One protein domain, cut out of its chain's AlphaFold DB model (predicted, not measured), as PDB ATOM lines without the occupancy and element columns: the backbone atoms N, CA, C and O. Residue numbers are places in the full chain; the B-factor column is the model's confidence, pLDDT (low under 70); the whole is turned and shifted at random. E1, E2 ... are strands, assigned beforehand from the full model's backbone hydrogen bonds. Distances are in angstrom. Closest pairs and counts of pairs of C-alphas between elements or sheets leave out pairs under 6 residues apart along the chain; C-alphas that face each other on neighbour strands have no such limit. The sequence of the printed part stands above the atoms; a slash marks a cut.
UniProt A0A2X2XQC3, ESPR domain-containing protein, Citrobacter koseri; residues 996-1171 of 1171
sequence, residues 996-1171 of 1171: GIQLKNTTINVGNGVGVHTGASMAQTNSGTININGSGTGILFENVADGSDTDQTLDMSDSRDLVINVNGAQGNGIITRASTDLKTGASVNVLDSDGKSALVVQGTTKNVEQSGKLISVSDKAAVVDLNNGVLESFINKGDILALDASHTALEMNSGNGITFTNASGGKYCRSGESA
ATOM      1  N   GLY A 996     100.303 -67.652 -52.966       94.94
ATOM      2  CA  GLY A 996      99.839 -69.038 -53.085       94.94
ATOM      3  C   GLY A 996     100.918 -70.100 -52.877       94.94
ATOM      4  O   GLY A 996     100.723 -71.235 -53.302       94.94
ATOM      5  N   ILE A 997     102.033 -69.761 -52.212       96.62
ATOM      6  CA  ILE A 997     103.024 -70.753 -51.760       96.62
ATOM      7  C   ILE A 997     102.314 -71.820 -50.921       96.62
ATOM      8  O   ILE A 997     101.664 -71.494 -49.926       96.62
ATOM      9  N   GLN A 998     102.445 -73.080 -51.335       96.69
ATOM     10  CA  GLN A 998     101.690 -74.208 -50.795       96.69
ATOM     11  C   GLN A 998     102.623 -75.239 -50.148       96.69
ATOM     12  O   GLN A 998     103.386 -75.909 -50.844       96.69
ATOM     13  N   LEU A 999     102.508 -75.416 -48.829       96.12
ATOM     14  CA  LEU A 999     103.159 -76.497 -48.082       96.12
ATOM     15  C   LEU A 999     102.170 -77.638 -47.830       96.12
ATOM     16  O   LEU A 999     101.047 -77.394 -47.380       96.12
ATOM     17  N   LYS A1000     102.574 -78.874 -48.117       94.56
ATOM     18  CA  LYS A1000     101.787 -80.088 -47.867       94.56
ATOM     19  C   LYS A1000     102.673 -81.150 -47.238       94.56
ATOM     20  O   LYS A1000     103.636 -81.625 -47.842       94.56
ATOM     21  N   ASN A1001     102.332 -81.526 -46.012       93.50
ATOM     22  CA  ASN A1001     103.059 -82.484 -45.177       93.50
ATOM     23  C   ASN A1001     104.571 -82.185 -45.074       93.50
ATOM     24  O   ASN A1001     105.363 -83.073 -44.771       93.50
ATOM     25  N   THR A1002     104.970 -80.938 -45.337       94.00
ATOM     26  CA  THR A1002     106.367 -80.512 -45.451       94.00
ATOM     27  C   THR A1002     107.012 -80.478 -44.073       94.00
ATOM     28  O   THR A1002     106.410 -79.966 -43.130       94.00
ATOM     29  N   THR A1003     108.243 -80.968 -43.943       95.62
ATOM     30  CA  THR A1003     109.029 -80.772 -42.715       95.62
ATOM     31  C   THR A1003     110.088 -79.709 -42.958       95.62
ATOM     32  O   THR A1003     110.911 -79.855 -43.851       95.62
ATOM     33  N   ILE A1004     110.088 -78.640 -42.168       97.06
ATOM     34  CA  ILE A1004     111.110 -77.593 -42.193       97.06
ATOM     35  C   ILE A1004     111.817 -77.584 -40.836       97.06
ATOM     36  O   ILE A1004     111.163 -77.594 -39.796       97.06
ATOM     37  N   ASN A1005     113.146 -77.542 -40.829       96.31
ATOM     38  CA  ASN A1005     113.968 -77.384 -39.633       96.31
ATOM     39  C   ASN A1005     114.844 -76.134 -39.805       96.31
ATOM     40  O   ASN A1005     115.586 -76.056 -40.782       96.31
ATOM     41  N   VAL A1006     114.778 -75.173 -38.878       94.75
ATOM     42  CA  VAL A1006     115.586 -73.940 -38.917       94.75
ATOM     43  C   VAL A1006     116.395 -73.711 -37.644       94.75
ATOM     44  O   VAL A1006     115.930 -73.978 -36.536       94.75
ATOM     45  N   GLY A1007     117.617 -73.198 -37.813       91.25
ATOM     46  CA  GLY A1007     118.457 -72.668 -36.741       91.25
ATOM     47  C   GLY A1007     118.077 -71.229 -36.393       91.25
ATOM     48  O   GLY A1007     117.161 -70.996 -35.602       91.25
ATOM     49  N   ASN A1008     118.791 -70.265 -36.984       90.88
ATOM     50  CA  ASN A1008     118.619 -68.829 -36.710       90.88
ATOM     51  C   ASN A1008     117.890 -68.059 -37.826       90.88
ATOM     52  O   ASN A1008     117.434 -66.945 -37.583       90.88
ATOM     53  N   GLY A1009     117.757 -68.643 -39.021       93.44
ATOM     54  CA  GLY A1009     116.949 -68.093 -40.113       93.44
ATOM     55  C   GLY A1009     115.435 -68.288 -39.933       93.44
ATOM     56  O   GLY A1009     114.951 -68.805 -38.922       93.44
ATOM     57  N   VAL A1010     114.674 -67.879 -40.945       96.50
ATOM     58  CA  VAL A1010     113.210 -67.992 -41.010       96.50
ATOM     59  C   VAL A1010     112.789 -69.271 -41.753       96.50
ATOM     60  O   VAL A1010     113.397 -69.636 -42.759       96.50
ATOM     61  N   GLY A1011     111.730 -69.947 -41.296       96.94
ATOM     62  CA  GLY A1011     111.113 -71.082 -41.995       96.94
ATOM     63  C   GLY A1011     110.460 -70.678 -43.322       96.94
ATOM     64  O   GLY A1011     110.774 -71.248 -44.363       96.94
ATOM     65  N   VAL A1012     109.601 -69.657 -43.303       98.00
ATOM     66  CA  VAL A1012     109.080 -69.000 -44.514       98.00
ATOM     67  C   VAL A1012     109.121 -67.484 -44.337       98.00
ATOM     68  O   VAL A1012     108.441 -66.948 -43.464       98.00
ATOM     69  N   HIS A1013     109.892 -66.793 -45.174       97.94
ATOM     70  CA  HIS A1013     109.900 -65.335 -45.274       97.94
ATOM     71  C   HIS A1013     109.144 -64.913 -46.541       97.94
ATOM     72  O   HIS A1013     109.457 -65.377 -47.640       97.94
ATOM     73  N   THR A1014     108.084 -64.108 -46.400       97.75
ATOM     74  CA  THR A1014     107.245 -63.720 -47.545       97.75
ATOM     75  C   THR A1014     106.454 -62.432 -47.330       97.75
ATOM     76  O   THR A1014     105.811 -62.257 -46.302       97.75
ATOM     77  N   GLY A1015     106.428 -61.569 -48.349       95.69
ATOM     78  CA  GLY A1015     105.584 -60.368 -48.383       95.69
ATOM     79  C   GLY A1015     104.209 -60.578 -49.018       95.69
ATOM     80  O   GLY A1015     103.396 -59.661 -48.995       95.69
ATOM     81  N   ALA A1016     103.941 -61.762 -49.578       96.06
ATOM     82  CA  ALA A1016     102.679 -62.130 -50.223       96.06
ATOM     83  C   ALA A1016     102.049 -63.364 -49.556       96.06
ATOM     84  O   ALA A1016     102.753 -64.183 -48.955       96.06
ATOM     85  N   SER A1017     100.719 -63.496 -49.630       95.31
ATOM     86  CA  SER A1017     100.002 -64.568 -48.925       95.31
ATOM     87  C   SER A1017     100.462 -65.957 -49.360       95.31
ATOM     88  O   SER A1017     100.554 -66.246 -50.555       95.31
ATOM     89  N   MET A1018     100.644 -66.851 -48.392       96.25
ATOM     90  CA  MET A1018     100.673 -68.293 -48.643       96.25
ATOM     91  C   MET A1018      99.291 -68.788 -49.115       96.25
ATOM     92  O   MET A1018      98.316 -68.032 -49.133       96.25
ATOM     93  N   ALA A1019      99.202 -70.060 -49.510       96.56
ATOM     94  CA  ALA A1019      97.923 -70.728 -49.740       96.56
ATOM     95  C   ALA A1019      97.072 -70.770 -48.452       96.56
ATOM     96  O   ALA A1019      97.611 -70.807 -47.346       96.56
ATOM     97  N   GLN A1020      95.742 -70.804 -48.589       95.94
ATOM     98  CA  GLN A1020      94.808 -70.756 -47.451       95.94
ATOM     99  C   GLN A1020      94.896 -72.008 -46.553       95.94
ATOM    100  O   GLN A1020      94.818 -71.918 -45.324       95.94
ATOM    101  N   THR A1021      95.107 -73.171 -47.174       96.31
ATOM    102  CA  THR A1021      95.394 -74.466 -46.541       96.31
ATOM    103  C   THR A1021      96.886 -74.768 -46.603       96.31
ATOM    104  O   THR A1021      97.468 -74.669 -47.677       96.31
ATOM    105  N   ASN A1022      97.491 -75.235 -45.512       97.38
ATOM    106  CA  ASN A1022      98.841 -75.805 -45.479       97.38
ATOM    107  C   ASN A1022      98.892 -76.918 -44.429       97.38
ATOM    108  O   ASN A1022      98.172 -76.849 -43.429       97.38
ATOM    109  N   SER A1023      99.770 -77.903 -44.623       97.06
ATOM    110  CA  SER A1023     100.064 -78.930 -43.619       97.06
ATOM    111  C   SER A1023     101.558 -79.231 -43.530       97.06
ATOM    112  O   SER A1023     102.297 -79.047 -44.500       97.06
ATOM    113  N   GLY A1024     102.009 -79.708 -42.370       96.56
ATOM    114  CA  GLY A1024     103.414 -80.042 -42.135       96.56
ATOM    115  C   GLY A1024     103.910 -79.616 -40.757       96.56
ATOM    116  O   GLY A1024     103.124 -79.318 -39.859       96.56
ATOM    117  N   THR A1025     105.229 -79.586 -40.579       97.62
ATOM    118  CA  THR A1025     105.883 -79.149 -39.338       97.62
ATOM    119  C   THR A1025     107.024 -78.175 -39.629       97.62
ATOM    120  O   THR A1025     107.840 -78.447 -40.502       97.62
ATOM    121  N   ILE A1026     107.121 -77.074 -38.877       98.12
ATOM    122  CA  ILE A1026     108.264 -76.144 -38.904       98.12
ATOM    123  C   ILE A1026     108.922 -76.140 -37.519       98.12
ATOM    124  O   ILE A1026     108.385 -75.563 -36.580       98.12
ATOM    125  N   ASN A1027     110.077 -76.786 -37.369       97.69
ATOM    126  CA  ASN A1027     110.838 -76.832 -36.121       97.69
ATOM    127  C   ASN A1027     111.880 -75.708 -36.086       97.69
ATOM    128  O   ASN A1027     112.781 -75.676 -36.923       97.69
ATOM    129  N   ILE A1028     111.799 -74.819 -35.099       96.50
ATOM    130  CA  ILE A1028     112.791 -73.767 -34.845       96.50
ATOM    131  C   ILE A1028     113.660 -74.224 -33.679       96.50
ATOM    132  O   ILE A1028     113.203 -74.277 -32.539       96.50
ATOM    133  N   ASN A1029     114.905 -74.581 -33.975       94.19
ATOM    134  CA  ASN A1029     115.842 -75.192 -33.031       94.19
ATOM    135  C   ASN A1029     116.919 -74.205 -32.532       94.19
ATOM    136  O   ASN A1029     117.726 -74.563 -31.677       94.19
ATOM    137  N   GLY A1030     116.929 -72.976 -33.055       92.06
ATOM    138  CA  GLY A1030     117.760 -71.858 -32.600       92.06
ATOM    139  C   GLY A1030     116.928 -70.591 -32.383       92.06
ATOM    140  O   GLY A1030     115.766 -70.663 -31.988       92.06
ATOM    141  N   SER A1031     117.515 -69.426 -32.662       93.25
ATOM    142  CA  SER A1031     116.877 -68.112 -32.450       93.25
ATOM    143  C   SER A1031     115.952 -67.644 -33.591       93.25
ATOM    144  O   SER A1031     115.529 -66.488 -33.608       93.25
ATOM    145  N   GLY A1032     115.646 -68.527 -34.547       94.25
ATOM    146  CA  GLY A1032     114.915 -68.214 -35.777       94.25
ATOM    147  C   GLY A1032     113.421 -67.913 -35.618       94.25
ATOM    148  O   GLY A1032     112.881 -67.782 -34.520       94.25
ATOM    149  N   THR A1033     112.725 -67.811 -36.752       96.50
ATOM    150  CA  THR A1033     111.275 -67.538 -36.809       96.50
ATOM    151  C   THR A1033     110.573 -68.554 -37.706       96.50
ATOM    152  O   THR A1033     111.095 -68.903 -38.758       96.50
ATOM    153  N   GLY A1034     109.388 -69.040 -37.337       97.00
ATOM    154  CA  GLY A1034     108.651 -70.011 -38.156       97.00
ATOM    155  C   GLY A1034     108.143 -69.414 -39.466       97.00
ATOM    156  O   GLY A1034     108.481 -69.902 -40.543       97.00
ATOM    157  N   ILE A1035     107.372 -68.328 -39.374       98.00
ATOM    158  CA  ILE A1035     106.915 -67.528 -40.522       98.00
ATOM    159  C   ILE A1035     107.164 -66.045 -40.225       98.00
ATOM    160  O   ILE A1035     106.732 -65.553 -39.183       98.00
ATOM    161  N   LEU A1036     107.825 -65.335 -41.142       97.88
ATOM    162  CA  LEU A1036     107.966 -63.877 -41.127       97.88
ATOM    163  C   LEU A1036     107.205 -63.293 -42.324       97.88
ATOM    164  O   LEU A1036     107.535 -63.574 -43.477       97.88
ATOM    165  N   PHE A1037     106.179 -62.497 -42.032       98.12
ATOM    166  CA  PHE A1037     105.311 -61.872 -43.025       98.12
ATOM    167  C   PHE A1037     105.502 -60.350 -43.041       98.12
ATOM    168  O   PHE A1037     104.851 -59.639 -42.275       98.12
ATOM    169  N   GLU A1038     106.414 -59.864 -43.882       97.31
ATOM    170  CA  GLU A1038     106.725 -58.440 -44.074       97.31
ATOM    171  C   GLU A1038     107.246 -58.179 -45.499       97.31
ATOM    172  O   GLU A1038     107.407 -59.117 -46.283       97.31
ATOM    173  N   ASN A1039     107.484 -56.921 -45.882       94.56
ATOM    174  CA  ASN A1039     108.045 -56.612 -47.199       94.56
ATOM    175  C   ASN A1039     109.499 -57.111 -47.308       94.56
ATOM    176  O   ASN A1039     110.432 -56.453 -46.852       94.56
ATOM    177  N   VAL A1040     109.684 -58.253 -47.976       95.31
ATOM    178  CA  VAL A1040     110.968 -58.957 -48.162       95.31
ATOM    179  C   VAL A1040     112.095 -58.066 -48.712       95.31
ATOM    180  O   VAL A1040     113.268 -58.349 -48.479       95.31
ATOM    181  N   ALA A1041     111.775 -56.989 -49.437       90.62
ATOM    182  CA  ALA A1041     112.780 -56.120 -50.047       90.62
ATOM    183  C   ALA A1041     113.505 -55.185 -49.055       90.62
ATOM    184  O   ALA A1041     114.642 -54.795 -49.327       90.62
ATOM    185  N   ASP A1042     112.861 -54.787 -47.951       91.69
ATOM    186  CA  ASP A1042     113.381 -53.761 -47.027       91.69
ATOM    187  C   ASP A1042     112.917 -53.879 -45.556       91.69
ATOM    188  O   ASP A1042     113.332 -53.075 -44.719       91.69
ATOM    189  N   GLY A1043     112.077 -54.862 -45.221       93.31
ATOM    190  CA  GLY A1043     111.503 -55.052 -43.885       93.31
ATOM    191  C   GLY A1043     110.373 -54.074 -43.530       93.31
ATOM    192  O   GLY A1043     110.036 -53.923 -42.354       93.31
ATOM    193  N   SER A1044     109.789 -53.360 -44.496       95.06
ATOM    194  CA  SER A1044     108.631 -52.481 -44.256       95.06
ATOM    195  C   SER A1044     107.300 -53.245 -44.127       95.06
ATOM    196  O   SER A1044     107.225 -54.457 -44.342       95.06
ATOM    197  N   ASP A1045     106.228 -52.536 -43.753       95.38
ATOM    198  CA  ASP A1045     104.856 -53.058 -43.796       95.38
ATOM    199  C   ASP A1045     104.503 -53.519 -45.219       95.38
ATOM    200  O   ASP A1045     104.493 -52.712 -46.148       95.38
ATOM    201  N   THR A1046     104.139 -54.794 -45.388       96.00
ATOM    202  CA  THR A1046     103.510 -55.243 -46.642       96.00
ATOM    203  C   THR A1046     102.073 -54.706 -46.768       96.00
ATOM    204  O   THR A1046     101.377 -54.481 -45.772       96.00
ATOM    205  N   ASP A1047     101.617 -54.486 -48.002       94.94
ATOM    206  CA  ASP A1047     100.237 -54.120 -48.349       94.94
ATOM    207  C   ASP A1047      99.364 -55.341 -48.706       94.94
ATOM    208  O   ASP A1047      98.233 -55.190 -49.168       94.94
ATOM    209  N   GLN A1048      99.881 -56.553 -48.479       96.44
ATOM    210  CA  GLN A1048      99.198 -57.813 -48.758       96.44
ATOM    211  C   GLN A1048      98.557 -58.413 -47.501       96.44
ATOM    212  O   GLN A1048      99.200 -58.564 -46.463       96.44
ATOM    213  N   THR A1049      97.310 -58.871 -47.623       94.50
ATOM    214  CA  THR A1049      96.644 -59.702 -46.608       94.50
ATOM    215  C   THR A1049      97.259 -61.100 -46.589       94.50
ATOM    216  O   THR A1049      97.186 -61.800 -47.597       94.50
ATOM    217  N   LEU A1050      97.779 -61.554 -45.444       95.94
ATOM    218  CA  LEU A1050      98.039 -62.981 -45.221       95.94
ATOM    219  C   LEU A1050      96.726 -63.681 -44.857       95.94
ATOM    220  O   LEU A1050      96.118 -63.350 -43.835       95.94
ATOM    221  N   ASP A1051      96.310 -64.653 -45.670       95.81
ATOM    222  CA  ASP A1051      95.170 -65.520 -45.378       95.81
ATOM    223  C   ASP A1051      95.580 -66.996 -45.400       95.81
ATOM    224  O   ASP A1051      95.804 -67.598 -46.449       95.81
ATOM    225  N   MET A1052      95.682 -67.569 -44.203       96.25
ATOM    226  CA  MET A1052      95.991 -68.972 -43.942       96.25
ATOM    227  C   MET A1052      94.893 -69.618 -43.083       96.25
ATOM    228  O   MET A1052      95.205 -70.473 -42.251       96.25
ATOM    229  N   SER A1053      93.626 -69.181 -43.197       94.19
ATOM    230  CA  SER A1053      92.545 -69.544 -42.254       94.19
ATOM    231  C   SER A1053      92.370 -71.048 -42.016       94.19
ATOM    232  O   SER A1053      91.951 -71.455 -40.930       94.19
ATOM    233  N   ASP A1054      92.727 -71.865 -43.007       95.56
ATOM    234  CA  ASP A1054      92.460 -73.302 -43.050       95.56
ATOM    235  C   ASP A1054      93.760 -74.123 -42.871       95.56
ATOM    236  O   ASP A1054      93.789 -75.331 -43.088       95.56
ATOM    237  N   SER A1055      94.855 -73.480 -42.446       97.25
ATOM    238  CA  SER A1055      96.194 -74.077 -42.282       97.25
ATOM    239  C   SER A1055      96.460 -74.698 -40.897       97.25
ATOM    240  O   SER A1055      97.603 -74.722 -40.446       97.25
ATOM    241  N   ARG A1056      95.434 -75.201 -40.192       95.62
ATOM    242  CA  ARG A1056      95.576 -75.699 -38.799       95.62
ATOM    243  C   ARG A1056      96.522 -76.891 -38.649       95.62
ATOM    244  O   ARG A1056      97.120 -77.043 -37.582       95.62
ATOM    245  N   ASP A1057      96.690 -77.661 -39.718       97.00
ATOM    246  CA  ASP A1057      97.573 -78.827 -39.791       97.00
ATOM    247  C   ASP A1057      99.030 -78.469 -40.154       97.00
ATOM    248  O   ASP A1057      99.878 -79.358 -40.257       97.00
ATOM    249  N   LEU A1058      99.353 -77.179 -40.336       98.06
ATOM    250  CA  LEU A1058     100.727 -76.675 -40.314       98.06
ATOM    251  C   LEU A1058     101.103 -76.348 -38.863       98.06
ATOM    252  O   LEU A1058     100.499 -75.469 -38.245       98.06
ATOM    253  N   VAL A1059     102.089 -77.063 -38.319       98.19
ATOM    254  CA  VAL A1059     102.474 -76.994 -36.901       98.19
ATOM    255  C   VAL A1059     103.889 -76.440 -36.741       98.19
ATOM    256  O   VAL A1059     104.868 -77.076 -37.116       98.19
ATOM    257  N   ILE A1060     104.021 -75.264 -36.140       98.50
ATOM    258  CA  ILE A1060     105.308 -74.632 -35.846       98.50
ATOM    259  C   ILE A1060     105.727 -74.997 -34.415       98.50
ATOM    260  O   ILE A1060     104.993 -74.717 -33.473       98.50
ATOM    261  N   ASN A1061     106.897 -75.603 -34.220       98.19
ATOM    262  CA  ASN A1061     107.443 -75.935 -32.902       98.19
ATOM    263  C   ASN A1061     108.648 -75.040 -32.604       98.19
ATOM    264  O   ASN A1061     109.680 -75.156 -33.264       98.19
ATOM    265  N   VAL A1062     108.540 -74.163 -31.605       97.50
ATOM    266  CA  VAL A1062     109.671 -73.361 -31.124       97.50
ATOM    267  C   VAL A1062     110.385 -74.140 -30.022       97.50
ATOM    268  O   VAL A1062     109.951 -74.145 -28.869       97.50
ATOM    269  N   ASN A1063     111.459 -74.825 -30.407       96.12
ATOM    270  CA  ASN A1063     112.304 -75.656 -29.547       96.12
ATOM    271  C   ASN A1063     113.552 -74.907 -29.043       96.12
ATOM    272  O   ASN A1063     114.230 -75.398 -28.147       96.12
ATOM    273  N   GLY A1064     113.894 -73.772 -29.662       92.81
ATOM    274  CA  GLY A1064     115.069 -72.963 -29.344       92.81
ATOM    275  C   GLY A1064     114.743 -71.687 -28.565       92.81
ATOM    276  O   GLY A1064     113.781 -70.974 -28.865       92.81
ATOM    277  N   ALA A1065     115.598 -71.366 -27.595       92.06
ATOM    278  CA  ALA A1065     115.562 -70.104 -26.865       92.06
ATOM    279  C   ALA A1065     115.646 -68.890 -27.812       92.06
ATOM    280  O   ALA A1065     116.404 -68.877 -28.781       92.06
ATOM    281  N   GLN A1066     114.885 -67.840 -27.498       93.69
ATOM    282  CA  GLN A1066     114.666 -66.637 -28.316       93.69
ATOM    283  C   GLN A1066     113.970 -66.845 -29.680       93.69
ATOM    284  O   GLN A1066     113.685 -65.839 -30.331       93.69
ATOM    285  N   GLY A1067     113.648 -68.075 -30.100       95.25
ATOM    286  CA  GLY A1067     112.916 -68.323 -31.348       95.25
ATOM    287  C   GLY A1067     111.462 -67.826 -31.311       95.25
ATOM    288  O   GLY A1067     110.864 -67.729 -30.238       95.25
ATOM    289  N   ASN A1068     110.880 -67.519 -32.474       96.25
ATOM    290  CA  ASN A1068     109.528 -66.951 -32.623       96.25
ATOM    291  C   ASN A1068     108.626 -67.850 -33.481       96.25
ATOM    292  O   ASN A1068     109.080 -68.441 -34.458       96.25
ATOM    293  N   GLY A1069     107.329 -67.909 -33.169       97.06
ATOM    294  CA  GLY A1069     106.356 -68.658 -33.971       97.06
ATOM    295  C   GLY A1069     106.067 -68.001 -35.322       97.06
ATOM    296  O   GLY A1069     106.622 -68.382 -36.352       97.06
ATOM    297  N   ILE A1070     105.179 -67.009 -35.310       97.94
ATOM    298  CA  ILE A1070     104.782 -66.219 -36.480       97.94
ATOM    299  C   ILE A1070     104.994 -64.740 -36.154       97.94
ATOM    300  O   ILE A1070     104.457 -64.256 -35.159       97.94
ATOM    301  N   ILE A1071     105.724 -64.012 -36.995       97.75
ATOM    302  CA  ILE A1071     105.849 -62.550 -36.930       97.75
ATOM    303  C   ILE A1071     105.169 -61.959 -38.165       97.75
ATOM    304  O   ILE A1071     105.386 -62.424 -39.282       97.75
ATOM    305  N   THR A1072     104.351 -60.927 -37.970       96.69
ATOM    306  CA  THR A1072     103.644 -60.231 -39.053       96.69
ATOM    307  C   THR A1072     103.850 -58.720 -38.953       96.69
ATOM    308  O   THR A1072     103.735 -58.153 -37.867       96.69
ATOM    309  N   ARG A1073     104.141 -58.063 -40.078       96.12
ATOM    310  CA  ARG A1073     104.265 -56.608 -40.234       96.12
ATOM    311  C   ARG A1073     103.603 -56.218 -41.559       96.12
ATOM    312  O   ARG A1073     104.214 -56.256 -42.625       96.12
ATOM    313  N   ALA A1074     102.320 -55.888 -41.478       95.94
ATOM    314  CA  ALA A1074     101.473 -55.565 -42.620       95.94
ATOM    315  C   ALA A1074     100.609 -54.334 -42.319       95.94
ATOM    316  O   ALA A1074     100.464 -53.940 -41.164       95.94
ATOM    317  N   SER A1075     100.024 -53.751 -43.362       95.62
ATOM    318  CA  SER A1075      99.088 -52.618 -43.280       95.62
ATOM    319  C   SER A1075      97.618 -53.005 -43.502       95.62
ATOM    320  O   SER A1075      96.711 -52.186 -43.338       95.62
ATOM    321  N   THR A1076      97.375 -54.270 -43.839       96.25
ATOM    322  CA  THR A1076      96.063 -54.894 -44.050       96.25
ATOM    323  C   THR A1076      95.635 -55.734 -42.847       96.25
ATOM    324  O   THR A1076      96.364 -55.876 -41.869       96.25
ATOM    325  N   ASP A1077      94.453 -56.341 -42.924       95.25
ATOM    326  CA  ASP A1077      94.034 -57.365 -41.966       95.25
ATOM    327  C   ASP A1077      94.858 -58.663 -42.109       95.25
ATOM    328  O   ASP A1077      95.474 -58.927 -43.144       95.25
ATOM    329  N   LEU A1078      94.840 -59.487 -41.058       96.25
ATOM    330  CA  LEU A1078      95.554 -60.763 -40.950       96.25
ATOM    331  C   LEU A1078      94.567 -61.898 -40.656       96.25
ATOM    332  O   LEU A1078      93.767 -61.782 -39.729       96.25
ATOM    333  N   LYS A1079      94.672 -63.034 -41.359       96.12
ATOM    334  CA  LYS A1079      94.026 -64.293 -40.958       96.12
ATOM    335  C   LYS A1079      95.052 -65.420 -40.880       96.12
ATOM    336  O   LYS A1079      95.570 -65.861 -41.901       96.12
ATOM    337  N   THR A1080      95.341 -65.915 -39.678       93.31
ATOM    338  CA  THR A1080      96.325 -66.990 -39.475       93.31
ATOM    339  C   THR A1080      95.716 -68.229 -38.822       93.31
ATOM    340  O   THR A1080      95.270 -68.220 -37.671       93.31
ATOM    341  N   GLY A1081      95.696 -69.322 -39.585       93.69
ATOM    342  CA  GLY A1081      95.247 -70.633 -39.128       93.69
ATOM    343  C   GLY A1081      96.365 -71.587 -38.742       93.69
ATOM    344  O   GLY A1081      96.055 -72.660 -38.245       93.69
ATOM    345  N   ALA A1082      97.640 -71.228 -38.923       96.88
ATOM    346  CA  ALA A1082      98.754 -72.086 -38.531       96.88
ATOM    347  C   ALA A1082      98.780 -72.326 -37.008       96.88
ATOM    348  O   ALA A1082      98.506 -71.431 -36.201       96.88
ATOM    349  N   SER A1083      99.099 -73.557 -36.612       98.00
ATOM    350  CA  SER A1083      99.279 -73.945 -35.213       98.00
ATOM    351  C   SER A1083     100.724 -73.710 -34.782       98.00
ATOM    352  O   SER A1083     101.647 -73.897 -35.567       98.00
ATOM    353  N   VAL A1084     100.939 -73.327 -33.525       98.12
ATOM    354  CA  VAL A1084     102.258 -73.009 -32.972       98.12
ATOM    355  C   VAL A1084     102.365 -73.514 -31.533       98.12
ATOM    356  O   VAL A1084     101.558 -73.150 -30.681       98.12
ATOM    357  N   ASN A1085     103.395 -74.302 -31.241       97.44
ATOM    358  CA  ASN A1085     103.772 -74.711 -29.894       97.44
ATOM    359  C   ASN A1085     105.117 -74.061 -29.546       97.44
ATOM    360  O   ASN A1085     106.144 -74.437 -30.110       97.44
ATOM    361  N   VAL A1086     105.143 -73.113 -28.610       97.19
ATOM    362  CA  VAL A1086     106.395 -72.649 -27.997       97.19
ATOM    363  C   VAL A1086     106.712 -73.587 -26.836       97.19
ATOM    364  O   VAL A1086     105.949 -73.652 -25.869       97.19
ATOM    365  N   LEU A1087     107.788 -74.363 -26.984       96.31
ATOM    366  CA  LEU A1087     108.155 -75.492 -26.120       96.31
ATOM    367  C   LEU A1087     109.398 -75.218 -25.257       96.31
ATOM    368  O   LEU A1087     109.633 -75.944 -24.293       96.31
ATOM    369  N   ASP A1088     110.158 -74.170 -25.576       96.50
ATOM    370  CA  ASP A1088     111.278 -73.668 -24.775       96.50
ATOM    371  C   ASP A1088     110.842 -72.507 -23.855       96.50
ATOM    372  O   ASP A1088     110.091 -71.617 -24.265       96.50
ATOM    373  N   SER A1089     111.320 -72.499 -22.605       95.31
ATOM    374  CA  SER A1089     110.971 -71.488 -21.589       95.31
ATOM    375  C   SER A1089     111.575 -70.099 -21.845       95.31
ATOM    376  O   SER A1089     111.069 -69.111 -21.315       95.31
ATOM    377  N   ASP A1090     112.636 -70.010 -22.650       95.38
ATOM    378  CA  ASP A1090     113.262 -68.773 -23.131       95.38
ATOM    379  C   ASP A1090     112.834 -68.411 -24.574       95.38
ATOM    380  O   ASP A1090     113.332 -67.432 -25.141       95.38
ATOM    381  N   GLY A1091     111.903 -69.161 -25.182       95.12
ATOM    382  CA  GLY A1091     111.277 -68.840 -26.472       95.12
ATOM    383  C   GLY A1091     110.460 -67.536 -26.452       95.12
ATOM    384  O   GLY A1091     110.209 -66.948 -25.397       95.12
ATOM    385  N   LYS A1092     110.043 -67.047 -27.623       96.19
ATOM    386  CA  LYS A1092     109.216 -65.833 -27.784       96.19
ATOM    387  C   LYS A1092     107.743 -66.172 -28.022       96.19
ATOM    388  O   LYS A1092     107.295 -67.278 -27.733       96.19
ATOM    389  N   SER A1093     106.975 -65.197 -28.498       96.75
ATOM    390  CA  SER A1093     105.545 -65.336 -28.747       96.75
ATOM    391  C   SER A1093     105.249 -66.342 -29.859       96.75
ATOM    392  O   SER A1093     106.005 -66.497 -30.824       96.75
ATOM    393  N   ALA A1094     104.096 -66.999 -29.747       96.81
ATOM    394  CA  ALA A1094     103.578 -67.877 -30.786       96.81
ATOM    395  C   ALA A1094     103.069 -67.069 -31.998       96.81
ATOM    396  O   ALA A1094     103.217 -67.502 -33.139       96.81
ATOM    397  N   LEU A1095     102.529 -65.870 -31.750       97.44
ATOM    398  CA  LEU A1095     102.165 -64.878 -32.762       97.44
ATOM    399  C   LEU A1095     102.591 -63.472 -32.303       97.44
ATOM    400  O   LEU A1095     102.317 -63.089 -31.168       97.44
ATOM    401  N   VAL A1096     103.215 -62.703 -33.196       97.12
ATOM    402  CA  VAL A1096     103.543 -61.280 -33.030       97.12
ATOM    403  C   VAL A1096     102.882 -60.484 -34.157       97.12
ATOM    404  O   VAL A1096     103.077 -60.787 -35.340       97.12
ATOM    405  N   VAL A1097     102.124 -59.449 -33.800       95.81
ATOM    406  CA  VAL A1097     101.475 -58.532 -34.746       95.81
ATOM    407  C   VAL A1097     102.094 -57.144 -34.618       95.81
ATOM    408  O   VAL A1097     101.970 -56.483 -33.589       95.81
ATOM    409  N   GLN A1098     102.768 -56.720 -35.683       94.69
ATOM    410  CA  GLN A1098     103.429 -55.426 -35.848       94.69
ATOM    411  C   GLN A1098     102.779 -54.648 -37.009       94.69
ATOM    412  O   GLN A1098     101.652 -54.943 -37.415       94.69
ATOM    413  N   GLY A1099     103.486 -53.643 -37.531       92.44
ATOM    414  CA  GLY A1099     103.032 -52.810 -38.641       92.44
ATOM    415  C   GLY A1099     101.782 -52.012 -38.293       92.44
ATOM    416  O   GLY A1099     101.657 -51.490 -37.184       92.44
ATOM    417  N   THR A1100     100.846 -51.936 -39.231       94.62
ATOM    418  CA  THR A1100      99.609 -51.159 -39.122       94.62
ATOM    419  C   THR A1100      98.315 -51.989 -39.211       94.62
ATOM    420  O   THR A1100      97.223 -51.420 -39.247       94.62
ATOM    421  N   THR A1101      98.426 -53.324 -39.144       95.62
ATOM    422  CA  THR A1101      97.334 -54.315 -39.057       95.62
ATOM    423  C   THR A1101      96.205 -53.902 -38.104       95.62
ATOM    424  O   THR A1101      96.444 -53.661 -36.915       95.62
ATOM    425  N   LYS A1102      94.958 -53.880 -38.601       94.88
ATOM    426  CA  LYS A1102      93.770 -53.435 -37.845       94.88
ATOM    427  C   LYS A1102      92.889 -54.554 -37.309       94.88
ATOM    428  O   LYS A1102      92.413 -54.447 -36.178       94.88
ATOM    429  N   ASN A1103      92.666 -55.611 -38.082       96.12
ATOM    430  CA  ASN A1103      91.884 -56.762 -37.647       96.12
ATOM    431  C   ASN A1103      92.714 -58.037 -37.789       96.12
ATOM    432  O   ASN A1103      93.346 -58.272 -38.820       96.12
ATOM    433  N   VAL A1104      92.695 -58.865 -36.748       96.31
ATOM    434  CA  VAL A1104      93.360 -60.172 -36.735       96.31
ATOM    435  C   VAL A1104      92.315 -61.254 -36.512       96.31
ATOM    436  O   VAL A1104      91.565 -61.209 -35.541       96.31
ATOM    437  N   GLU A1105      92.295 -62.256 -37.380       96.00
ATOM    438  CA  GLU A1105      91.582 -63.507 -37.168       96.00
ATOM    439  C   GLU A1105      92.587 -64.644 -36.961       96.00
ATOM    440  O   GLU A1105      93.536 -64.809 -37.726       96.00
ATOM    441  N   GLN A1106      92.378 -65.441 -35.918       94.31
ATOM    442  CA  GLN A1106      93.221 -66.581 -35.575       94.31
ATOM    443  C   GLN A1106      92.354 -67.848 -35.539       94.31
ATOM    444  O   GLN A1106      91.292 -67.836 -34.918       94.31
ATOM    445  N   SER A1107      92.773 -68.935 -36.195       95.00
ATOM    446  CA  SER A1107      92.020 -70.210 -36.244       95.00
ATOM    447  C   SER A1107      92.836 -71.471 -35.907       95.00
ATOM    448  O   SER A1107      92.256 -72.545 -35.717       95.00
ATOM    449  N   GLY A1108      94.162 -71.353 -35.795       94.94
ATOM    450  CA  GLY A1108      95.078 -72.438 -35.428       94.94
ATOM    451  C   GLY A1108      95.141 -72.729 -33.927       94.94
ATOM    452  O   GLY A1108      94.371 -72.193 -33.134       94.94
ATOM    453  N   LYS A1109      96.098 -73.548 -33.492       95.06
ATOM    454  CA  LYS A1109      96.338 -73.827 -32.066       95.06
ATOM    455  C   LYS A1109      97.636 -73.169 -31.590       95.06
ATOM    456  O   LYS A1109      98.698 -73.672 -31.931       95.06
ATOM    457  N   LEU A1110      97.564 -72.095 -30.804       96.94
ATOM    458  CA  LEU A1110      98.722 -71.424 -30.197       96.94
ATOM    459  C   LEU A1110      98.904 -71.864 -28.736       96.94
ATOM    460  O   LEU A1110      97.978 -71.776 -27.927       96.94
ATOM    461  N   ILE A1111     100.107 -72.315 -28.385       94.75
ATOM    462  CA  ILE A1111     100.497 -72.719 -27.028       94.75
ATOM    463  C   ILE A1111     101.850 -72.090 -26.691       94.75
ATOM    464  O   ILE A1111     102.722 -72.057 -27.557       94.75
ATOM    465  N   SER A1112     102.063 -71.648 -25.446       95.00
ATOM    466  CA  SER A1112     103.406 -71.280 -24.972       95.00
ATOM    467  C   SER A1112     103.708 -71.722 -23.543       95.00
ATOM    468  O   SER A1112     102.861 -71.603 -22.652       95.00
ATOM    469  N   VAL A1113     104.947 -72.183 -23.345       94.50
ATOM    470  CA  VAL A1113     105.588 -72.407 -22.036       94.50
ATOM    471  C   VAL A1113     106.640 -71.342 -21.686       94.50
ATOM    472  O   VAL A1113     107.390 -71.517 -20.731       94.50
ATOM    473  N   SER A1114     106.716 -70.250 -22.457       94.06
ATOM    474  CA  SER A1114     107.716 -69.192 -22.273       94.06
ATOM    475  C   SER A1114     107.483 -68.358 -21.011       94.06
ATOM    476  O   SER A1114     106.432 -67.742 -20.845       94.06
ATOM    477  N   ASP A1115     108.526 -68.233 -20.187       92.25
ATOM    478  CA  ASP A1115     108.623 -67.259 -19.091       92.25
ATOM    479  C   ASP A1115     108.865 -65.815 -19.599       92.25
ATOM    480  O   ASP A1115     108.934 -64.879 -18.797       92.25
ATOM    481  N   LYS A1116     109.149 -65.623 -20.899       92.19
ATOM    482  CA  LYS A1116     109.779 -64.399 -21.447       92.19
ATOM    483  C   LYS A1116     108.917 -63.616 -22.435       92.19
ATOM    484  O   LYS A1116     109.313 -62.512 -22.808       92.19
ATOM    485  N   ALA A1117     107.800 -64.176 -22.888       94.12
ATOM    486  CA  ALA A1117     106.903 -63.559 -23.858       94.12
ATOM    487  C   ALA A1117     105.468 -64.074 -23.693       94.12
ATOM    488  O   ALA A1117     105.248 -65.203 -23.252       94.12
ATOM    489  N   ALA A1118     104.487 -63.261 -24.085       94.12
ATOM    490  CA  ALA A1118     103.098 -63.699 -24.157       94.12
ATOM    491  C   ALA A1118     102.888 -64.752 -25.261       94.12
ATOM    492  O   ALA A1118     103.644 -64.796 -26.227       94.12
ATOM    493  N   VAL A1119     101.826 -65.569 -25.186       95.44
ATOM    494  CA  VAL A1119     101.468 -66.466 -26.311       95.44
ATOM    495  C   VAL A1119     101.195 -65.631 -27.574       95.44
ATOM    496  O   VAL A1119     101.657 -65.990 -28.656       95.44
ATOM    497  N   VAL A1120     100.504 -64.496 -27.432       96.19
ATOM    498  CA  VAL A1120     100.252 -63.531 -28.512       96.19
ATOM    499  C   VAL A1120     100.692 -62.124 -28.096       96.19
ATOM    500  O   VAL A1120     100.251 -61.617 -27.066       96.19
ATOM    501  N   ASP A1121     101.520 -61.485 -28.919       95.12
ATOM    502  CA  ASP A1121     101.957 -60.089 -28.792       95.12
ATOM    503  C   ASP A1121     101.242 -59.222 -29.845       95.12
ATOM    504  O   ASP A1121     101.328 -59.496 -31.044       95.12
ATOM    505  N   LEU A1122     100.520 -58.190 -29.393       93.44
ATOM    506  CA  LEU A1122      99.726 -57.269 -30.219       93.44
ATOM    507  C   LEU A1122     100.195 -55.803 -30.093       93.44
ATOM    508  O   LEU A1122      99.402 -54.875 -30.257       93.44
ATOM    509  N   ASN A1123     101.473 -55.567 -29.782       90.94
ATOM    510  CA  ASN A1123     102.024 -54.240 -29.469       90.94
ATOM    511  C   ASN A1123     102.183 -53.261 -30.663       90.94
ATOM    512  O   ASN A1123     102.980 -52.322 -30.579       90.94
ATOM    513  N   ASN A1124     101.408 -53.397 -31.749       91.44
ATOM    514  CA  ASN A1124     101.443 -52.464 -32.890       91.44
ATOM    515  C   ASN A1124     100.791 -51.089 -32.613       91.44
ATOM    516  O   ASN A1124     100.986 -50.139 -33.368       91.44
ATOM    517  N   GLY A1125     100.014 -50.966 -31.532       90.88
ATOM    518  CA  GLY A1125      99.396 -49.715 -31.082       90.88
ATOM    519  C   GLY A1125      98.214 -49.190 -31.913       90.88
ATOM    520  O   GLY A1125      97.629 -48.178 -31.523       90.88
ATOM    521  N   VAL A1126      97.835 -49.854 -33.013       92.44
ATOM    522  CA  VAL A1126      96.746 -49.430 -33.920       92.44
ATOM    523  C   VAL A1126      95.681 -50.500 -34.194       92.44
ATOM    524  O   VAL A1126      94.691 -50.201 -34.860       92.44
ATOM    525  N   LEU A1127      95.858 -51.716 -33.669       93.88
ATOM    526  CA  LEU A1127      94.892 -52.810 -33.765       93.88
ATOM    527  C   LEU A1127      93.510 -52.396 -33.216       93.88
ATOM    528  O   LEU A1127      93.411 -51.771 -32.160       93.88
ATOM    529  N   GLU A1128      92.441 -52.774 -33.922       94.44
ATOM    530  CA  GLU A1128      91.042 -52.446 -33.599       94.44
ATOM    531  C   GLU A1128      90.252 -53.688 -33.139       94.44
ATOM    532  O   GLU A1128      89.444 -53.604 -32.203       94.44
ATOM    533  N   SER A1129      90.499 -54.860 -33.741       94.50
ATOM    534  CA  SER A1129      89.850 -56.117 -33.343       94.50
ATOM    535  C   SER A1129      90.755 -57.351 -33.424       94.50
ATOM    536  O   SER A1129      91.679 -57.431 -34.235       94.50
ATOM    537  N   PHE A1130      90.464 -58.337 -32.571       95.06
ATOM    538  CA  PHE A1130      91.100 -59.654 -32.581       95.06
ATOM    539  C   PHE A1130      90.027 -60.734 -32.396       95.06
ATOM    540  O   PHE A1130      89.309 -60.735 -31.393       95.06
ATOM    541  N   ILE A1131      89.914 -61.665 -33.341       95.56
ATOM    542  CA  ILE A1131      88.929 -62.748 -33.340       95.56
ATOM    543  C   ILE A1131      89.656 -64.085 -33.176       95.56
ATOM    544  O   ILE A1131      90.280 -64.584 -34.110       95.56
ATOM    545  N   ASN A1132      89.531 -64.695 -31.997       93.81
ATOM    546  CA  ASN A1132      90.008 -66.050 -31.748       93.81
ATOM    547  C   ASN A1132      88.933 -67.078 -32.131       93.81
ATOM    548  O   ASN A1132      87.917 -67.205 -31.448       93.81
ATOM    549  N   LYS A1133      89.164 -67.835 -33.202       94.00
ATOM    550  CA  LYS A1133      88.425 -69.054 -33.577       94.00
ATOM    551  C   LYS A1133      89.187 -70.333 -33.197       94.00
ATOM    552  O   LYS A1133      88.589 -71.408 -33.190       94.00
ATOM    553  N   GLY A1134      90.482 -70.217 -32.904       92.31
ATOM    554  CA  GLY A1134      91.374 -71.311 -32.539       92.31
ATOM    555  C   GLY A1134      91.564 -71.492 -31.030       92.31
ATOM    556  O   GLY A1134      90.705 -71.134 -30.223       92.31
ATOM    557  N   ASP A1135      92.699 -72.063 -30.634       92.75
ATOM    558  CA  ASP A1135      93.102 -72.155 -29.224       92.75
ATOM    559  C   ASP A1135      94.242 -71.162 -28.938       92.75
ATOM    560  O   ASP A1135      95.211 -71.117 -29.693       92.75
ATOM    561  N   ILE A1136      94.180 -70.439 -27.816       94.00
ATOM    562  CA  ILE A1136      95.299 -69.682 -27.233       94.00
ATOM    563  C   ILE A1136      95.494 -70.181 -25.799       94.00
ATOM    564  O   ILE A1136      94.614 -70.011 -24.948       94.00
ATOM    565  N   LEU A1137      96.631 -70.837 -25.545       93.12
ATOM    566  CA  LEU A1137      96.899 -71.575 -24.310       93.12
ATOM    567  C   LEU A1137      98.248 -71.181 -23.687       93.12
ATOM    568  O   LEU A1137      99.310 -71.547 -24.189       93.12
ATOM    569  N   ALA A1138      98.207 -70.476 -22.558       90.00
ATOM    570  CA  ALA A1138      99.390 -70.220 -21.733       90.00
ATOM    571  C   ALA A1138      99.618 -71.369 -20.731       90.00
ATOM    572  O   ALA A1138      98.662 -72.058 -20.353       90.00
ATOM    573  N   LEU A1139     100.864 -71.566 -20.283       88.94
ATOM    574  CA  LEU A1139     101.247 -72.634 -19.348       88.94
ATOM    575  C   LEU A1139     100.343 -72.679 -18.104       88.94
ATOM    576  O   LEU A1139      99.689 -73.694 -17.846       88.94
ATOM    577  N   ASP A1140     100.242 -71.562 -17.384       86.00
ATOM    578  CA  ASP A1140      99.323 -71.374 -16.262       86.00
ATOM    579  C   ASP A1140      98.870 -69.908 -16.102       86.00
ATOM    580  O   ASP A1140      99.161 -69.053 -16.933       86.00
ATOM    581  N   ALA A1141      98.133 -69.614 -15.026       82.56
ATOM    582  CA  ALA A1141      97.555 -68.295 -14.753       82.56
ATOM    583  C   ALA A1141      98.567 -67.199 -14.342       82.56
ATOM    584  O   ALA A1141      98.153 -66.065 -14.113       82.56
ATOM    585  N   SER A1142      99.861 -67.517 -14.221       85.06
ATOM    586  CA  SER A1142     100.937 -66.527 -14.057       85.06
ATOM    587  C   SER A1142     101.584 -66.107 -15.386       85.06
ATOM    588  O   SER A1142     102.351 -65.148 -15.407       85.06
ATOM    589  N   HIS A1143     101.228 -66.775 -16.489       91.25
ATOM    590  CA  HIS A1143     101.756 -66.537 -17.831       91.25
ATOM    591  C   HIS A1143     100.775 -65.726 -18.691       91.25
ATOM    592  O   HIS A1143      99.557 -65.919 -18.637       91.25
ATOM    593  N   THR A1144     101.296 -64.831 -19.533       89.81
ATOM    594  CA  THR A1144     100.469 -63.942 -20.362       89.81
ATOM    595  C   THR A1144      99.977 -64.655 -21.626       89.81
ATOM    596  O   THR A1144     100.758 -65.007 -22.505       89.81
ATOM    597  N   ALA A1145      98.663 -64.848 -21.763       88.81
ATOM    598  CA  ALA A1145      98.078 -65.422 -22.981       88.81
ATOM    599  C   ALA A1145      98.027 -64.420 -24.154       88.81
ATOM    600  O   ALA A1145      98.196 -64.809 -25.306       88.81
ATOM    601  N   LEU A1146      97.815 -63.134 -23.873       91.56
ATOM    602  CA  LEU A1146      97.737 -62.066 -24.869       91.56
ATOM    603  C   LEU A1146      98.222 -60.757 -24.239       91.56
ATOM    604  O   LEU A1146      97.777 -60.408 -23.145       91.56
ATOM    605  N   GLU A1147      99.124 -60.047 -24.915       90.88
ATOM    606  CA  GLU A1147      99.711 -58.787 -24.448       90.88
ATOM    607  C   GLU A1147      99.433 -57.625 -25.410       90.88
ATOM    608  O   GLU A1147      99.583 -57.752 -26.625       90.88
ATOM    609  N   MET A1148      99.042 -56.477 -24.849       89.44
ATOM    610  CA  MET A1148      98.872 -55.214 -25.569       89.44
ATOM    611  C   MET A1148      99.156 -54.041 -24.616       89.44
ATOM    612  O   MET A1148      98.296 -53.624 -23.841       89.44
ATOM    613  N   ASN A1149     100.381 -53.520 -24.668       85.69
ATOM    614  CA  ASN A1149     100.898 -52.444 -23.815       85.69
ATOM    615  C   ASN A1149     100.849 -51.055 -24.490       85.69
ATOM    616  O   ASN A1149     101.284 -50.062 -23.903       85.69
ATOM    617  N   SER A1150     100.331 -50.968 -25.720       78.81
ATOM    618  CA  SER A1150     100.202 -49.739 -26.512       78.81
ATOM    619  C   SER A1150      98.850 -49.680 -27.244       78.81
ATOM    620  O   SER A1150      98.210 -50.703 -27.470       78.81
ATOM    621  N   GLY A1151      98.405 -48.478 -27.627       80.56
ATOM    622  CA  GLY A1151      97.142 -48.259 -28.350       80.56
ATOM    623  C   GLY A1151      95.928 -47.964 -27.457       80.56
ATOM    624  O   GLY A1151      96.060 -47.682 -26.268       80.56
ATOM    625  N   ASN A1152      94.729 -47.991 -28.053       80.12
ATOM    626  CA  ASN A1152      93.463 -47.614 -27.396       80.12
ATOM    627  C   ASN A1152      92.677 -48.804 -26.795       80.12
ATOM    628  O   ASN A1152      91.594 -48.600 -26.245       80.12
ATOM    629  N   GLY A1153      93.205 -50.028 -26.899       79.12
ATOM    630  CA  GLY A1153      92.490 -51.272 -26.590       79.12
ATOM    631  C   GLY A1153      91.642 -51.790 -27.762       79.12
ATOM    632  O   GLY A1153      91.299 -51.042 -28.675       79.12
ATOM    633  N   ILE A1154      91.315 -53.088 -27.730       90.56
ATOM    634  CA  ILE A1154      90.738 -53.839 -28.861       90.56
ATOM    635  C   ILE A1154      89.386 -54.483 -28.556       90.56
ATOM    636  O   ILE A1154      89.082 -54.853 -27.422       90.56
ATOM    637  N   THR A1155      88.619 -54.739 -29.617       91.69
ATOM    638  CA  THR A1155      87.489 -55.675 -29.574       91.69
ATOM    639  C   THR A1155      88.008 -57.113 -29.668       91.69
ATOM    640  O   THR A1155      88.146 -57.660 -30.762       91.69
ATOM    641  N   PHE A1156      88.311 -57.734 -28.524       91.31
ATOM    642  CA  PHE A1156      88.650 -59.160 -28.460       91.31
ATOM    643  C   PHE A1156      87.383 -60.029 -28.479       91.31
ATOM    644  O   PHE A1156      86.501 -59.878 -27.631       91.31
ATOM    645  N   THR A1157      87.301 -60.968 -29.423       90.81
ATOM    646  CA  THR A1157      86.167 -61.886 -29.600       90.81
ATOM    647  C   THR A1157      86.650 -63.334 -29.594       90.81
ATOM    648  O   THR A1157      87.265 -63.780 -30.557       90.81
ATOM    649  N   ASN A1158      86.323 -64.102 -28.550       88.88
ATOM    650  CA  ASN A1158      86.479 -65.558 -28.576       88.88
ATOM    651  C   ASN A1158      85.225 -66.201 -29.193       88.88
ATOM    652  O   ASN A1158      84.133 -66.109 -28.628       88.88
ATOM    653  N   ALA A1159      85.370 -66.806 -30.368       85.06
ATOM    654  CA  ALA A1159      84.278 -67.351 -31.163       85.06
ATOM    655  C   ALA A1159      83.832 -68.749 -30.691       85.06
ATOM    656  O   ALA A1159      84.496 -69.424 -29.904       85.06
ATOM    657  N   SER A1160      82.683 -69.205 -31.201       72.19
ATOM    658  CA  SER A1160      82.124 -70.526 -30.895       72.19
ATOM    659  C   SER A1160      83.090 -71.651 -31.294       72.19
ATOM    660  O   SER A1160      83.328 -71.871 -32.477       72.19
ATOM    661  N   GLY A1161      83.633 -72.353 -30.295       66.00
ATOM    662  CA  GLY A1161      84.610 -73.435 -30.467       66.00
ATOM    663  C   GLY A1161      86.058 -73.048 -30.143       66.00
ATOM    664  O   GLY A1161      86.861 -73.946 -29.899       66.00
ATOM    665  N   GLY A1162      86.373 -71.750 -30.069       65.31
ATOM    666  CA  GLY A1162      87.700 -71.268 -29.693       65.31
ATOM    667  C   GLY A1162      87.949 -71.322 -28.181       65.31
ATOM    668  O   GLY A1162      87.027 -71.125 -27.379       65.31
ATOM    669  N   LYS A1163      89.198 -71.577 -27.776       74.25
ATOM    670  CA  LYS A1163      89.615 -71.657 -26.365       74.25
ATOM    671  C   LYS A1163      90.604 -70.556 -26.008       74.25
ATOM    672  O   LYS A1163      91.568 -70.328 -26.727       74.25
ATOM    673  N   TYR A1164      90.394 -69.945 -24.849       71.62
ATOM    674  CA  TYR A1164      91.290 -68.962 -24.239       71.62
ATOM    675  C   TYR A1164      91.462 -69.358 -22.768       71.62
ATOM    676  O   TYR A1164      90.673 -68.966 -21.904       71.62
ATOM    677  N   CYS A1165      92.382 -70.292 -22.516       61.25
ATOM    678  CA  CYS A1165      92.412 -71.098 -21.290       61.25
ATOM    679  C   CYS A1165      93.841 -71.478 -20.867       61.25
ATOM    680  O   CYS A1165      94.802 -71.327 -21.615       61.25
ATOM    681  N   ARG A1166      93.964 -72.027 -19.658       58.81
ATOM    682  CA  ARG A1166      95.192 -72.629 -19.131       58.81
ATOM    683  C   ARG A1166      95.529 -73.952 -19.833       58.81
ATOM    684  O   ARG A1166      94.637 -74.758 -20.109       58.81
ATOM    685  N   SER A1167      96.816 -74.230 -20.037       49.53
ATOM    686  CA  SER A1167      97.274 -75.550 -20.473       49.53
ATOM    687  C   SER A1167      96.959 -76.626 -19.414       49.53
ATOM    688  O   SER A1167      97.294 -76.491 -18.236       49.53
ATOM    689  N   GLY A1168      96.269 -77.695 -19.823       46.16
ATOM    690  CA  GLY A1168      95.936 -78.839 -18.962       46.16
ATOM    691  C   GLY A1168      94.510 -78.892 -18.398       46.16
ATOM    692  O   GLY A1168      94.159 -79.908 -17.803       46.16
ATOM    693  N   GLU A1169      93.663 -77.879 -18.611       40.78
ATOM    694  CA  GLU A1169      92.242 -77.945 -18.227       40.78
ATOM    695  C   GLU A1169      91.351 -78.353 -19.414       40.78
ATOM    696  O   GLU A1169      91.177 -77.625 -20.393       40.78
ATOM    697  N   SER A1170      90.772 -79.553 -19.321       30.78
ATOM    698  CA  SER A1170      89.619 -79.959 -20.124       30.78
ATOM    699  C   SER A1170      88.357 -79.292 -19.573       30.78
ATOM    700  O   SER A1170      88.041 -79.490 -18.398       30.78
ATOM    701  N   ALA A1171      87.649 -78.549 -20.425       32.34
ATOM    702  CA  ALA A1171      86.286 -78.078 -20.165       32.34
ATOM    703  C   ALA A1171      85.271 -79.234 -20.210       32.34
ATOM    704  O   ALA A1171      85.486 -80.147 -21.043       32.34
TER     705      ALA A1171
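What this domain is: This is residues 996 to 1171 of the 1171 residues of the protein "ESPR domain-containing protein" of Citrobacter koseri (UniProt A0A2X2XQC3). What shape does the chain take? It is wound in stacked turns, a solenoid with three walls of parallel strands: E2, E4, E7, E10, E13, E15, E17 in the first, E3, E5, E8, E11 in the second, and E6, E9, E12, E14, E16 in the third, each in that order. Beyond E11 the second wall is thinner, continued by short pairings at residues 1120 to 1121 and 1146 to 1147. What is it built of, and how large is it? The printed part has 176 residues with no named helix and 17 named strands, E1 to E17 along the chain; the class is all strand, with under half of the residues, 74, in named strands. It is compact, with a radius of gyration of the C-alphas of 14.6 A and spans of 40 by 34 by 28 A.

How they stand to each other: How does the largest sheet run? E1, residues 998 to 1000, pairs with no named strand and has a tight link to E2, residues 1002 to 1006. From edge strand E2 the parallel sheet runs through E4, residues 1024 to 1028, E7, 1058 to 1062, E10, 1083 to 1086, E13, 1109 to 1112, and E15, 1135 to 1138, to edge strand E17, 1163 to 1166. Between E2 and E4, N 1004 and O 1025 are within hydrogen-bond range at 2.8 A. Which sheet faces it? E3, residues 1010 to 1014, E5, 1033 to 1037, E8, 1068 to 1074, and E11, 1095 to 1099, make a parallel sheet, with N 1036 and O 1012 at 2.9 A between E3 and E5. The two sheets form a sandwich, two sheets face to face, their strands at 65 degrees; the closest C-alphas of E8 and E10, Gly 1069 and Val 1084, are 6.1 A apart. What of the third sheet? E6, residues 1050 to 1052, E9, 1078 to 1080, E12, 1103 to 1106, E14, 1129 to 1132, and E16, 1155 to 1158, are parallel, with N 1105 and O 1078 at 2.8 A between E9 and E12. E9 runs on into E10 at 79 degrees, E12 into E13 at 91 degrees and E14 into E15 at 93 degrees.

Where its parts are: Where do the strands begin and end? C-alpha 998 of E1 is at (101.690, -74.208, -50.795), and C-alpha 1166 of E17 at (95.192, -72.629, -19.131). Which strands are longer? E8 measures 17.2 A from first to last C-alpha, E11 13.5 A and E4 13.4 A.

The domain as a whole: Which links are long? Those from E5 to E6, E13 to E14 and E15 to E16 are long; the printed part has no cut. How far does it reach, and where is confidence low? The two C-alphas farthest apart, those of Ala 1041 and Ala 1171, are 45.6 A apart. The mean pLDDT of the printed part is 91.7, with residues 1161 to 1162 and 1165 to 1171 under 70.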